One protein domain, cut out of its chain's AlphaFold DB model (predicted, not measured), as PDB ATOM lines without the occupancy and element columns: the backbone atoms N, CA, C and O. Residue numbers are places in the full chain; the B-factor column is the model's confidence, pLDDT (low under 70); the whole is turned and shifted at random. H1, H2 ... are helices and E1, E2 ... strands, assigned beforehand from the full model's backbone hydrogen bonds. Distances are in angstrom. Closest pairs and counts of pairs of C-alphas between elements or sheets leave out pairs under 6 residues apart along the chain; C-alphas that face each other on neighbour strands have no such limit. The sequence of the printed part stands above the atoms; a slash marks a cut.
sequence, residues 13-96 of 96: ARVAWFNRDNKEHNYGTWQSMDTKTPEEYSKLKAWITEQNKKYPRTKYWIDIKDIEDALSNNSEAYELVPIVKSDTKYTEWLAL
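This is residues 13 to 96 of the 96 residues of an uncharacterized protein of Euryarchaeota archaeon (UniProt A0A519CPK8). A narrow three-stranded sheet, E2 - E1 - E3, has one long helix, H1, packed on one face along its edge strand E3, and a separate two-stranded hairpin, E4 and E5, extends the body past the first residues of the helix. The turn at residues 20 to 23 and the turn at residues 84 to 91 lie toward opposite ends of the long axis, and the unnamed stretch 66 to 79 loops out from the end of E3 before the chain reaches E4. You will find 84 residues printed, with one named helix and five named strands in the order E1 E2 H1 E3 E4 E5; both sheets are antiparallel and the class is mixed, helices and strands. The whole is only just compact, close to loose, with a radius of gyration of the C-alphas of 13.9 A, and its elongated outline spans 48 by 28 by 21 A.

Start with E1, residues 13 to 19, the inner strand of the larger sheet. E2, residues 24 to 27, is its antiparallel neighbour at 162 degrees and forms a hairpin with it; look for N 17 and O 26, 2.9 A apart and within hydrogen-bond range. H1, residues 38 to 54, has every O i to N i+4 pair within hydrogen-bond range. E3, residues 58 to 65, is the other neighbour of E1, antiparallel at 151 degrees, with N 16 and O 61 at 2.9 A and N 59 and O 18 at 2.9 A, within hydrogen-bond range. H1 is on this sheet, at a height over the sheet of 8.3 A; it lies over E3 and runs along the strands, at 9 degrees to E3 on the local plane. The closest C-alphas of H1 and E3 are those of Asn 52 and Lys 59, 5.8 A apart. H1 with this sheet makes two layers, a helix on one face of a sheet. E2, H1 and E3 form a split strand-helix-strand unit, two strands running the same way with E1 between them in the sheet, and its crossover is right-handed. Farther on, residues 73 to 74 pair antiparallel with residues 63 to 64 of E3. E4, residues 80 to 83, and E5, residues 92 to 95, form a second hairpin, antiparallel at 148 degrees; N 83 and O 92 are 2.8 A apart, within hydrogen-bond range. The closest C-alphas of H1 and E4 are those of Pro 38 and Pro 82, 6.3 A apart. E3 and E4 are apart, and so are H1 and E5.

Find C-alpha 13 at (184.425, 226.899, 182.072); from there E1 runs 19.7 A to Asn 19. E2 goes from Glu 24 to Tyr 27. Find C-alpha 38 at (177.197, 221.514, 172.337), where H1 begins, and go 24.5 A along it to Lys 54. E3, the longest strand by residues, runs 22.6 A from Thr 58 to Lys 65. E4 goes from Leu 80 to Ile 83, and E5 from Glu 92 to C-alpha 95 at (178.266, 234.576, 175.770).

The two C-alphas farthest apart are those of Asp 21 and Asp 87, at 48.5 A. The printed part has no cut, and it ends at Leu 96, the chain's last residue. The link from E3 to E4, 14 residues, is long; those from E1 to E2 and from H1 to E3 are tight. Read the B-factor column for the model's confidence: the mean pLDDT of the printed part is 79.2, and residues 72 to 92 and 95 to 96 are under 70.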
ATOM      1  N   ALA A  13     185.580 226.988 181.198       86.81
ATOM      2  CA  ALA A  13     184.425 226.899 182.072       86.81
ATOM      3  C   ALA A  13     184.740 226.054 183.306       86.81
ATOM      4  O   ALA A  13     185.545 225.123 183.250       86.81
ATOM      5  N   ARG A  14     184.081 226.346 184.424       88.56
ATOM      6  CA  ARG A  14     184.054 225.481 185.612       88.56
ATOM      7  C   ARG A  14     182.663 225.492 186.224       88.56
ATOM      8  O   ARG A  14     181.894 226.419 186.001       88.56
ATOM      9  N   VAL A  15     182.366 224.497 187.046       90.12
ATOM     10  CA  VAL A  15     181.210 224.567 187.947       90.12
ATOM     11  C   VAL A  15     181.612 225.358 189.185       90.12
ATOM     12  O   VAL A  15     182.678 225.122 189.751       90.12
ATOM     13  N   ALA A  16     180.750 226.262 189.622       90.75
ATOM     14  CA  ALA A  16     180.881 226.993 190.872       90.75
ATOM     15  C   ALA A  16     179.616 226.798 191.709       90.75
ATOM     16  O   ALA A  16     178.541 226.511 191.171       90.75
ATOM     17  N   TRP A  17     179.743 226.895 193.032       92.88
ATOM     18  CA  TRP A  17     178.588 226.823 193.911       92.88
ATOM     19  C   TRP A  17     178.746 227.616 195.201       92.88
ATOM     20  O   TRP A  17     179.842 227.822 195.719       92.88
ATOM     21  N   PHE A  18     177.606 228.030 195.742       92.44
ATOM     22  CA  PHE A  18     177.489 228.709 197.021       92.44
ATOM     23  C   PHE A  18     176.638 227.872 197.962       92.44
ATOM     24  O   PHE A  18     175.467 227.610 197.674       92.44
ATOM     25  N   ASN A  19     177.213 227.474 199.092       92.25
ATOM     26  CA  ASN A  19     176.496 226.748 200.129       92.25
ATOM     27  C   ASN A  19     175.995 227.732 201.198       92.25
ATOM     28  O   ASN A  19     176.772 228.419 201.858       92.25
ATOM     29  N   ARG A  20     174.672 227.811 201.378       91.44
ATOM     30  CA  ARG A  20     174.035 228.724 202.341       91.44
ATOM     31  C   ARG A  20     174.195 228.276 203.789       91.44
ATOM     32  O   ARG A  20     174.034 229.110 204.675       91.44
ATOM     33  N   ASP A  21     174.482 226.999 204.036       92.00
ATOM     34  CA  ASP A  21     174.648 226.469 205.392       92.00
ATOM     35  C   ASP A  21     175.901 227.004 206.068       92.00
ATOM     36  O   ASP A  21     175.846 227.442 207.214       92.00
ATOM     37  N   ASN A  22     177.010 227.026 205.335       93.94
ATOM     38  CA  ASN A  22     178.293 227.517 205.826       93.94
ATOM     39  C   ASN A  22     178.694 228.879 205.229       93.94
ATOM     40  O   ASN A  22     179.689 229.452 205.656       93.94
ATOM     41  N   LYS A  23     177.890 229.439 204.313       92.50
ATOM     42  CA  LYS A  23     178.138 230.716 203.614       92.50
ATOM     43  C   LYS A  23     179.438 230.720 202.800       92.50
ATOM     44  O   LYS A  23     180.086 231.757 202.676       92.50
ATOM     45  N   GLU A  24     179.797 229.583 202.215       92.75
ATOM     46  CA  GLU A  24     181.047 229.429 201.468       92.75
ATOM     47  C   GLU A  24     180.833 229.367 199.956       92.75
ATOM     48  O   GLU A  24     179.927 228.692 199.455       92.75
ATOM     49  N   HIS A  25     181.734 230.034 199.232       92.06
ATOM     50  CA  HIS A  25     181.893 229.882 197.791       92.06
ATOM     51  C   HIS A  25     182.918 228.794 197.502       92.06
ATOM     52  O   HIS A  25     184.020 228.803 198.044       92.06
ATOM     53  N   ASN A  26     182.548 227.877 196.621       92.31
ATOM     54  CA  ASN A  26     183.372 226.757 196.215       92.31
ATOM     55  C   ASN A  26     183.395 226.652 194.690       92.31
ATOM     56  O   ASN A  26     182.472 227.090 193.998       92.31
ATOM     57  N   TYR A  27     184.466 226.059 194.173       91.81
ATOM     58  CA  TYR A  27     184.749 226.038 192.746       91.81
ATOM     59  C   TYR A  27     185.327 224.688 192.338       91.81
ATOM     60  O   TYR A  27     186.198 224.140 193.010       91.81
ATOM     61  N   GLY A  28     184.857 224.173 191.208       89.88
ATOM     62  CA  GLY A  28     185.482 223.059 190.515       89.88
ATOM     63  C   GLY A  28     186.695 223.509 189.699       89.88
ATOM     64  O   GLY A  28     187.020 224.696 189.604       89.88
ATOM     65  N   THR A  29     187.348 222.541 189.068       89.75
ATOM     66  CA  THR A  29     188.501 222.785 188.196       89.75
ATOM     67  C   THR A  29     188.076 223.446 186.885       89.75
ATOM     68  O   THR A  29     187.050 223.088 186.305       89.75
ATOM     69  N   TRP A  30     188.891 224.382 186.395       88.69
ATOM     70  CA  TRP A  30     188.748 224.944 185.053       88.69
ATOM     71  C   TRP A  30     188.938 223.869 183.981       88.69
ATOM     72  O   TRP A  30     189.878 223.078 184.036       88.69
ATOM     73  N   GLN A  31     188.050 223.858 182.993       86.75
ATOM     74  CA  GLN A  31     188.107 222.983 181.828       86.75
ATOM     75  C   GLN A  31     188.079 223.822 180.555       86.75
ATOM     76  O   GLN A  31     187.343 224.806 180.485       86.75
ATOM     77  N   SER A  32     188.850 223.417 179.544       84.62
ATOM     78  CA  SER A  32     188.796 224.054 178.226       84.62
ATOM     79  C   SER A  32     187.434 223.814 177.564       84.62
ATOM     80  O   SER A  32     186.878 222.714 177.618       84.62
ATOM     81  N   MET A  33     186.901 224.865 176.946       80.81
ATOM     82  CA  MET A  33     185.701 224.835 176.109       80.81
ATOM     83  C   MET A  33     186.020 224.447 174.660       80.81
ATOM     84  O   MET A  33     185.111 224.044 173.939       80.81
ATOM     85  N   ASP A  34     187.291 224.506 174.241       78.12
ATOM     86  CA  ASP A  34     187.703 224.195 172.862       78.12
ATOM     87  C   ASP A  34     187.439 222.727 172.492       78.12
ATOM     88  O   ASP A  34     187.241 222.401 171.324       78.12
ATOM     89  N   THR A  35     187.421 221.838 173.490       73.94
ATOM     90  CA  THR A  35     187.145 220.407 173.311       73.94
ATOM     91  C   THR A  35     185.716 220.015 173.671       73.94
ATOM     92  O   THR A  35     185.383 218.838 173.571       73.94
ATOM     93  N   LYS A  36     184.880 220.954 174.137       76.62
ATOM     94  CA  LYS A  36     183.503 220.656 174.541       76.62
ATOM     95  C   LYS A  36     182.556 220.796 173.364       76.62
ATOM     96  O   LYS A  36     182.499 221.829 172.702       76.62
ATOM     97  N   THR A  37     181.751 219.766 173.168       80.38
ATOM     98  CA  THR A  37     180.643 219.774 172.216       80.38
ATOM     99  C   THR A  37     179.408 220.491 172.791       80.38
ATOM    100  O   THR A  37     179.221 220.542 174.015       80.38
ATOM    101  N   PRO A  38     178.504 220.996 171.928       79.06
ATOM    102  CA  PRO A  38     177.197 221.514 172.337       79.06
ATOM    103  C   PRO A  38     176.393 220.563 173.235       79.06
ATOM    104  O   PRO A  38     175.771 220.998 174.208       79.06
ATOM    105  N   GLU A  39     176.432 219.261 172.950       81.31
ATOM    106  CA  GLU A  39     175.721 218.243 173.729       81.31
ATOM    107  C   GLU A  39     176.303 218.062 175.131       81.31
ATOM    108  O   GLU A  39     175.549 217.961 176.098       81.31
ATOM    109  N   GLU A  40     177.628 218.052 175.277       82.06
ATOM    110  CA  GLU A  40     178.271 217.972 176.591       82.06
ATOM    111  C   GLU A  40     177.969 219.203 177.446       82.06
ATOM    112  O   GLU A  40     177.692 219.076 178.641       82.06
ATOM    113  N   TYR A  41     177.965 220.389 176.838       82.88
ATOM    114  CA  TYR A  41     177.575 221.609 177.537       82.88
ATOM    115  C   TYR A  41     176.093 221.590 177.941       82.88
ATOM    116  O   TYR A  41     175.743 221.958 179.062       82.88
ATOM    117  N   SER A  42     175.210 221.094 177.069       83.38
ATOM    118  CA  SER A  42     173.790 220.912 177.387       83.38
ATOM    119  C   SER A  42     173.582 219.948 178.563       83.38
ATOM    120  O   SER A  42     172.852 220.263 179.505       83.38
ATOM    121  N   LYS A  43     174.304 218.817 178.581       86.56
ATOM    122  CA  LYS A  43     174.309 217.866 179.709       86.56
ATOM    123  C   LYS A  43     174.772 218.526 181.009       86.56
ATOM    124  O   LYS A  43     174.169 218.289 182.053       86.56
ATOM    125  N   LEU A  44     175.791 219.386 180.952       85.69
ATOM    126  CA  LEU A  44     176.256 220.139 182.119       85.69
ATOM    127  C   LEU A  44     175.172 221.089 182.659       85.69
ATOM    128  O   LEU A  44     174.929 221.114 183.866       85.69
ATOM    129  N   LYS A  45     174.472 221.822 181.780       86.12
ATOM    130  CA  LYS A  45     173.348 222.695 182.173       86.12
ATOM    131  C   LYS A  45     172.202 221.908 182.820       86.12
ATOM    132  O   LYS A  45     171.649 222.334 183.838       86.12
ATOM    133  N   ALA A  46     171.862 220.749 182.257       88.69
ATOM    134  CA  ALA A  46     170.849 219.862 182.823       88.69
ATOM    135  C   ALA A  46     171.256 219.373 184.223       88.69
ATOM    136  O   ALA A  46     170.476 219.491 185.168       88.69
ATOM    137  N   TRP A  47     172.508 218.936 184.384       91.19
ATOM    138  CA  TRP A  47     173.043 218.501 185.674       91.19
ATOM    139  C   TRP A  47     172.983 219.610 186.738       91.19
ATOM    140  O   TRP A  47     172.530 219.352 187.851       91.19
ATOM    141  N   ILE A  48     173.353 220.854 186.405       90.81
ATOM    142  CA  ILE A  48     173.237 222.001 187.331       90.81
ATOM    143  C   ILE A  48     171.787 222.217 187.766       90.81
ATOM    144  O   ILE A  48     171.510 222.426 188.948       90.81
ATOM    145  N   THR A  49     170.852 222.128 186.820       90.69
ATOM    146  CA  THR A  49     169.418 222.264 187.099       90.69
ATOM    147  C   THR A  49     168.940 221.188 188.077       90.69
ATOM    148  O   THR A  49     168.175 221.479 188.996       90.69
ATOM    149  N   GLU A  50     169.409 219.949 187.923       93.31
ATOM    150  CA  GLU A  50     169.109 218.854 188.847       93.31
ATOM    151  C   GLU A  50     169.745 219.056 190.227       93.31
ATOM    152  O   GLU A  50     169.068 218.860 191.239       93.31
ATOM    153  N   GLN A  51     171.006 219.499 190.300       93.00
ATOM    154  CA  GLN A  51     171.669 219.760 191.583       93.00
ATOM    155  C   GLN A  51     170.968 220.865 192.372       93.00
ATOM    156  O   GLN A  51     170.739 220.702 193.569       93.00
ATOM    157  N   ASN A  52     170.559 221.945 191.703       92.25
ATOM    158  CA  ASN A  52     169.816 223.040 192.329       92.25
ATOM    159  C   ASN A  52     168.444 222.597 192.865       92.25
ATOM    160  O   ASN A  52     167.978 223.130 193.871       92.25
ATOM    161  N   LYS A  53     167.805 221.597 192.242       93.19
ATOM    162  CA  LYS A  53     166.576 220.974 192.771       93.19
ATOM    163  C   LYS A  53     166.862 220.067 193.968       93.19
ATOM    164  O   LYS A  53     166.112 220.080 194.940       93.19
ATOM    165  N   LYS A  54     167.931 219.270 193.892       95.50
ATOM    166  CA  LYS A  54     168.296 218.282 194.917       95.50
ATOM    167  C   LYS A  54     168.825 218.928 196.199       95.50
ATOM    168  O   LYS A  54     168.548 218.436 197.291       95.50
ATOM    169  N   TYR A  55     169.568 220.021 196.070       92.50
ATOM    170  CA  TYR A  55     170.227 220.713 197.172       92.50
ATOM    171  C   TYR A  55     169.753 222.171 197.245       92.50
ATOM    172  O   TYR A  55     170.503 223.071 196.896       92.50
ATOM    173  N   PRO A  56     168.538 222.458 197.747       90.00
ATOM    174  CA  PRO A  56     167.949 223.806 197.708       90.00
ATOM    175  C   PRO A  56     168.715 224.861 198.528       90.00
ATOM    176  O   PRO A  56     168.482 226.064 198.390       90.00
ATOM    177  N   ARG A  57     169.618 224.424 199.413       93.69
ATOM    178  CA  ARG A  57     170.500 225.294 200.207       93.69
ATOM    179  C   ARG A  57     171.858 225.536 199.542       93.69
ATOM    180  O   ARG A  57     172.597 226.399 200.004       93.69
ATOM    181  N   THR A  58     172.142 224.861 198.431       93.12
ATOM    182  CA  THR A  58     173.344 225.058 197.622       93.12
ATOM    183  C   THR A  58     172.946 225.527 196.233       93.12
ATOM    184  O   THR A  58     172.164 224.880 195.548       93.12
ATOM    185  N   LYS A  59     173.495 226.658 195.802       92.00
ATOM    186  CA  LYS A  59     173.265 227.190 194.460       92.00
ATOM    187  C   LYS A  59     174.459 226.845 193.582       92.00
ATOM    188  O   LYS A  59     175.559 227.240 193.935       92.00
ATOM    189  N   TYR A  60     174.247 226.148 192.475       90.94
ATOM    190  CA  TYR A  60     175.249 225.787 191.471       90.94
ATOM    191  C   TYR A  60     175.062 226.626 190.202       90.94
ATOM    192  O   TYR A  60     173.922 226.873 189.795       90.94
ATOM    193  N   TRP A  61     176.163 227.019 189.563       89.31
ATOM    194  CA  TRP A  61     176.204 227.727 188.278       89.31
ATOM    195  C   TRP A  61     177.507 227.408 187.515       89.31
ATOM    196  O   TRP A  61     178.351 226.650 188.006       89.31
ATOM    197  N   ILE A  62     177.657 227.935 186.296       87.25
ATOM    198  CA  ILE A  62     178.885 227.811 185.495       87.25
ATOM    199  C   ILE A  62     179.653 229.134 185.614       87.25
ATOM    200  O   ILE A  62     179.079 230.203 185.515       87.25
ATOM    201  N   ASP A  63     180.957 229.108 185.837       86.88
ATOM    202  CA  ASP A  63     181.791 230.296 185.620       86.88
ATOM    203  C   ASP A  63     182.492 230.143 184.275       86.88
ATOM    204  O   ASP A  63     182.934 229.038 183.943       86.88
ATOM    205  N   ILE A  64     182.646 231.245 183.538       85.06
ATOM    206  CA  ILE A  64     183.358 231.275 182.257       85.06
ATOM    207  C   ILE A  64     184.425 232.371 182.233       85.06
ATOM    208  O   ILE A  64     184.296 233.391 182.914       85.06
ATOM    209  N   LYS A  65     185.487 232.161 181.450       83.38
ATOM    210  CA  LYS A  65     186.501 233.183 181.152       83.38
ATOM    211  C   LYS A  65     187.113 232.985 179.766       83.38
ATOM    212  O   LYS A  65     187.228 231.855 179.282       83.38
ATOM    213  N   ASP A  66     187.535 234.087 179.158       77.50
ATOM    214  CA  ASP A  66     188.026 234.120 177.772       77.50
ATOM    215  C   ASP A  66     189.513 233.769 177.660       77.50
ATOM    216  O   ASP A  66     189.954 233.236 176.648       77.50
ATOM    217  N   ILE A  67     190.291 234.022 178.715       75.94
ATOM    218  CA  ILE A  67     191.712 233.663 178.829       75.94
ATOM    219  C   ILE A  67     192.024 233.203 180.258       75.94
ATOM    220  O   ILE A  67     191.234 233.427 181.175       75.94
ATOM    221  N   GLU A  68     193.162 232.538 180.463       71.12
ATOM    222  CA  GLU A  68     193.507 231.913 181.747       71.12
ATOM    223  C   GLU A  68     193.605 232.922 182.906       71.12
ATOM    224  O   GLU A  68     193.088 232.650 183.989       71.12
ATOM    225  N   ASP A  69     194.137 234.116 182.653       72.25
ATOM    226  CA  ASP A  69     194.306 235.165 183.669       72.25
ATOM    227  C   ASP A  69     193.148 236.179 183.728       72.25
ATOM    228  O   ASP A  69     193.217 237.168 184.460       72.25
ATOM    229  N   ALA A  70     192.068 235.972 182.967       72.06
ATOM    230  CA  ALA A  70     190.918 236.872 183.009       72.06
ATOM    231  C   ALA A  70     190.078 236.671 184.277       72.06
ATOM    232  O   ALA A  70     189.922 235.554 184.785       72.06
ATOM    233  N   LEU A  71     189.466 237.767 184.740       71.62
ATOM    234  CA  LEU A  71     188.390 237.704 185.724       71.62
ATOM    235  C   LEU A  71     187.256 236.840 185.163       71.62
ATOM    236  O   LEU A  71     186.821 237.024 184.027       71.62
ATOM    237  N   SER A  72     186.795 235.879 185.961       67.31
ATOM    238  CA  SER A  72     185.670 235.034 185.582       67.31
ATOM    239  C   SER A  72     184.369 235.815 185.662       67.31
ATOM    240  O   SER A  72     184.083 236.428 186.693       67.31
ATOM    241  N   ASN A  73     183.553 235.714 184.621       64.69
ATOM    242  CA  ASN A  73     182.185 236.197 184.653       64.69
ATOM    243  C   ASN A  73     181.273 235.076 185.165       64.69
ATOM    244  O   ASN A  73     181.365 233.926 184.725       64.69
ATOM    245  N   ASN A  74     180.408 235.411 186.121       61.53
ATOM    246  CA  ASN A  74     179.409 234.489 186.651       61.53
ATOM    247  C   ASN A  74     178.366 234.212 185.549       61.53
ATOM    248  O   ASN A  74     177.718 235.151 185.083       61.53
ATOM    249  N   SER A  75     178.194 232.955 185.111       57.66
ATOM    250  CA  SER A  75     177.284 232.634 183.996       57.66
ATOM    251  C   SER A  75     175.805 232.825 184.323       57.66
ATOM    252  O   SER A  75     174.974 232.573 183.457       57.66
ATOM    253  N   GLU A  76     175.423 233.230 185.537       52.22
ATOM    254  CA  GLU A  76     174.033 233.642 185.776       52.22
ATOM    255  C   GLU A  76     173.622 234.850 184.928       52.22
ATOM    256  O   GLU A  76     172.432 235.061 184.711       52.22
ATOM    257  N   ALA A  77     174.598 235.616 184.439       50.53
ATOM    258  CA  ALA A  77     174.378 236.739 183.540       50.53
ATOM    259  C   ALA A  77     174.529 236.383 182.052       50.53
ATOM    260  O   ALA A  77     174.304 237.271 181.240       50.53
ATOM    261  N   TYR A  78     174.911 235.141 181.703       53.81
ATOM    262  CA  TYR A  78     175.307 234.812 180.333       53.81
ATOM    263  C   TYR A  78     174.733 233.494 179.800       53.81
ATOM    264  O   TYR A  78     174.988 232.418 180.349       53.81
ATOM    265  N   GLU A  79     174.027 233.552 178.670       61.09
ATOM    266  CA  GLU A  79     173.670 232.358 177.900       61.09
ATOM    267  C   GLU A  79     174.791 232.022 176.908       61.09
ATOM    268  O   GLU A  79     175.119 232.811 176.024       61.09
ATOM    269  N   LEU A  80     175.383 230.827 177.038       66.81
ATOM    270  CA  LEU A  80     176.337 230.329 176.046       66.81
ATOM    271  C   LEU A  80     175.612 229.699 174.860       66.81
ATOM    272  O   LEU A  80     175.021 228.617 174.990       66.81
ATOM    273  N   VAL A  81     175.731 230.348 173.704       66.19
ATOM    274  CA  VAL A  81     175.220 229.869 172.420       66.19
ATOM    275  C   VAL A  81     176.387 229.335 171.583       66.19
ATOM    276  O   VAL A  81     177.329 230.081 171.299       66.19
ATOM    277  N   PRO A  82     176.366 228.050 171.181       66.88
ATOM    278  CA  PRO A  82     177.370 227.510 170.275       66.88
ATOM    279  C   PRO A  82     177.145 228.046 168.856       66.88
ATOM    280  O   PRO A  82     176.046 227.962 168.308       66.88
ATOM    281  N   ILE A  83     178.206 228.547 168.237       68.50
ATOM    282  CA  ILE A  83     178.253 228.906 166.823       68.50
ATOM    283  C   ILE A  83     178.810 227.693 166.076       68.50
ATOM    284  O   ILE A  83     180.015 227.432 166.071       68.50
ATOM    285  N   VAL A  84     177.913 226.930 165.453       62.56
ATOM    286  CA  VAL A  84     178.275 225.771 164.631       62.56
ATOM    287  C   VAL A  84     178.525 226.254 163.205       62.56
ATOM    288  O   VAL A  84     177.584 226.537 162.467       62.56
ATOM    289  N   LYS A  85     179.796 226.371 162.806       58.53
ATOM    290  CA  LYS A  85     180.165 226.576 161.398       58.53
ATOM    291  C   LYS A  85     180.282 225.207 160.726       58.53
ATOM    292  O   LYS A  85     180.936 224.314 161.259       58.53
ATOM    293  N   SER A  86     179.660 225.052 159.559       53.31
ATOM    294  CA  SER A  86     179.615 223.800 158.783       53.31
ATOM    295  C   SER A  86     180.995 223.255 158.394       53.31
ATOM    296  O   SER A  86     181.131 222.063 158.130       53.31
ATOM    297  N   ASP A  87     182.014 224.116 158.412       58.44
ATOM    298  CA  ASP A  87     183.310 223.852 157.787       58.44
ATOM    299  C   ASP A  87     184.451 223.733 158.816       58.44
ATOM    300  O   ASP A  87     185.612 223.544 158.447       58.44
ATOM    301  N   THR A  88     184.159 223.839 160.118       52.38
ATOM    302  CA  THR A  88     185.190 223.851 161.170       52.38
ATOM    303  C   THR A  88     185.025 222.716 162.172       52.38
ATOM    304  O   THR A  88     183.935 222.453 162.665       52.38
ATOM    305  N   LYS A  89     186.148 222.100 162.563       53.81
ATOM    306  CA  LYS A  89     186.221 221.085 163.635       53.81
ATOM    307  C   LYS A  89     186.042 221.655 165.054       53.81
ATOM    308  O   LYS A  89     186.125 220.899 166.017       53.81
ATOM    309  N   TYR A  90     185.844 222.965 165.190       50.84
ATOM    310  CA  TYR A  90     185.801 223.679 166.464       50.84
ATOM    311  C   TYR A  90     184.412 224.272 166.695       50.84
ATOM    312  O   TYR A  90     183.781 224.753 165.755       50.84
ATOM    313  N   THR A  91     183.954 224.251 167.948       64.50
ATOM    314  CA  THR A  91     182.758 224.994 168.366       64.50
ATOM    315  C   THR A  91     183.206 226.352 168.884       64.50
ATOM    316  O   THR A  91     183.918 226.435 169.884       64.50
ATOM    317  N   GLU A  92     182.818 227.418 168.191       69.31
ATOM    318  CA  GLU A  92     182.940 228.769 168.733       69.31
ATOM    319  C   GLU A  92     181.786 229.000 169.718       69.31
ATOM    320  O   GLU A  92     180.668 228.545 169.486       69.31
ATOM    321  N   TRP A  93     182.044 229.691 170.825       70.69
ATOM    322  CA  TRP A  93     181.037 229.966 171.849       70.69
ATOM    323  C   TRP A  93     180.799 231.467 171.947       70.69
ATOM    324  O   TRP A  93     181.749 232.247 171.955       70.69
ATOM    325  N   LEU A  94     179.534 231.866 172.031       71.56
ATOM    326  CA  LEU A  94     179.118 233.243 172.275       71.56
ATOM    327  C   LEU A  94     178.485 233.315 173.666       71.56
ATOM    328  O   LEU A  94     177.582 232.533 173.943       71.56
ATOM    329  N   ALA A  95     178.943 234.229 174.520       64.94
ATOM    330  CA  ALA A  95     178.266 234.576 175.770       64.94
ATOM    331  C   ALA A  95     177.360 235.791 175.527       64.94
ATOM    332  O   ALA A  95     177.868 236.851 175.160       64.94
ATOM    333  N   LEU A  96     176.044 235.617 175.685       58.84
ATOM    334  CA  LEU A  96     175.022 236.671 175.582       58.84
ATOM    335  C   LEU A  96     174.586 237.157 176.951       58.84
ATOM    336  O   LEU A  96     174.213 236.265 177.741       58.84
TER     337      LEU A  96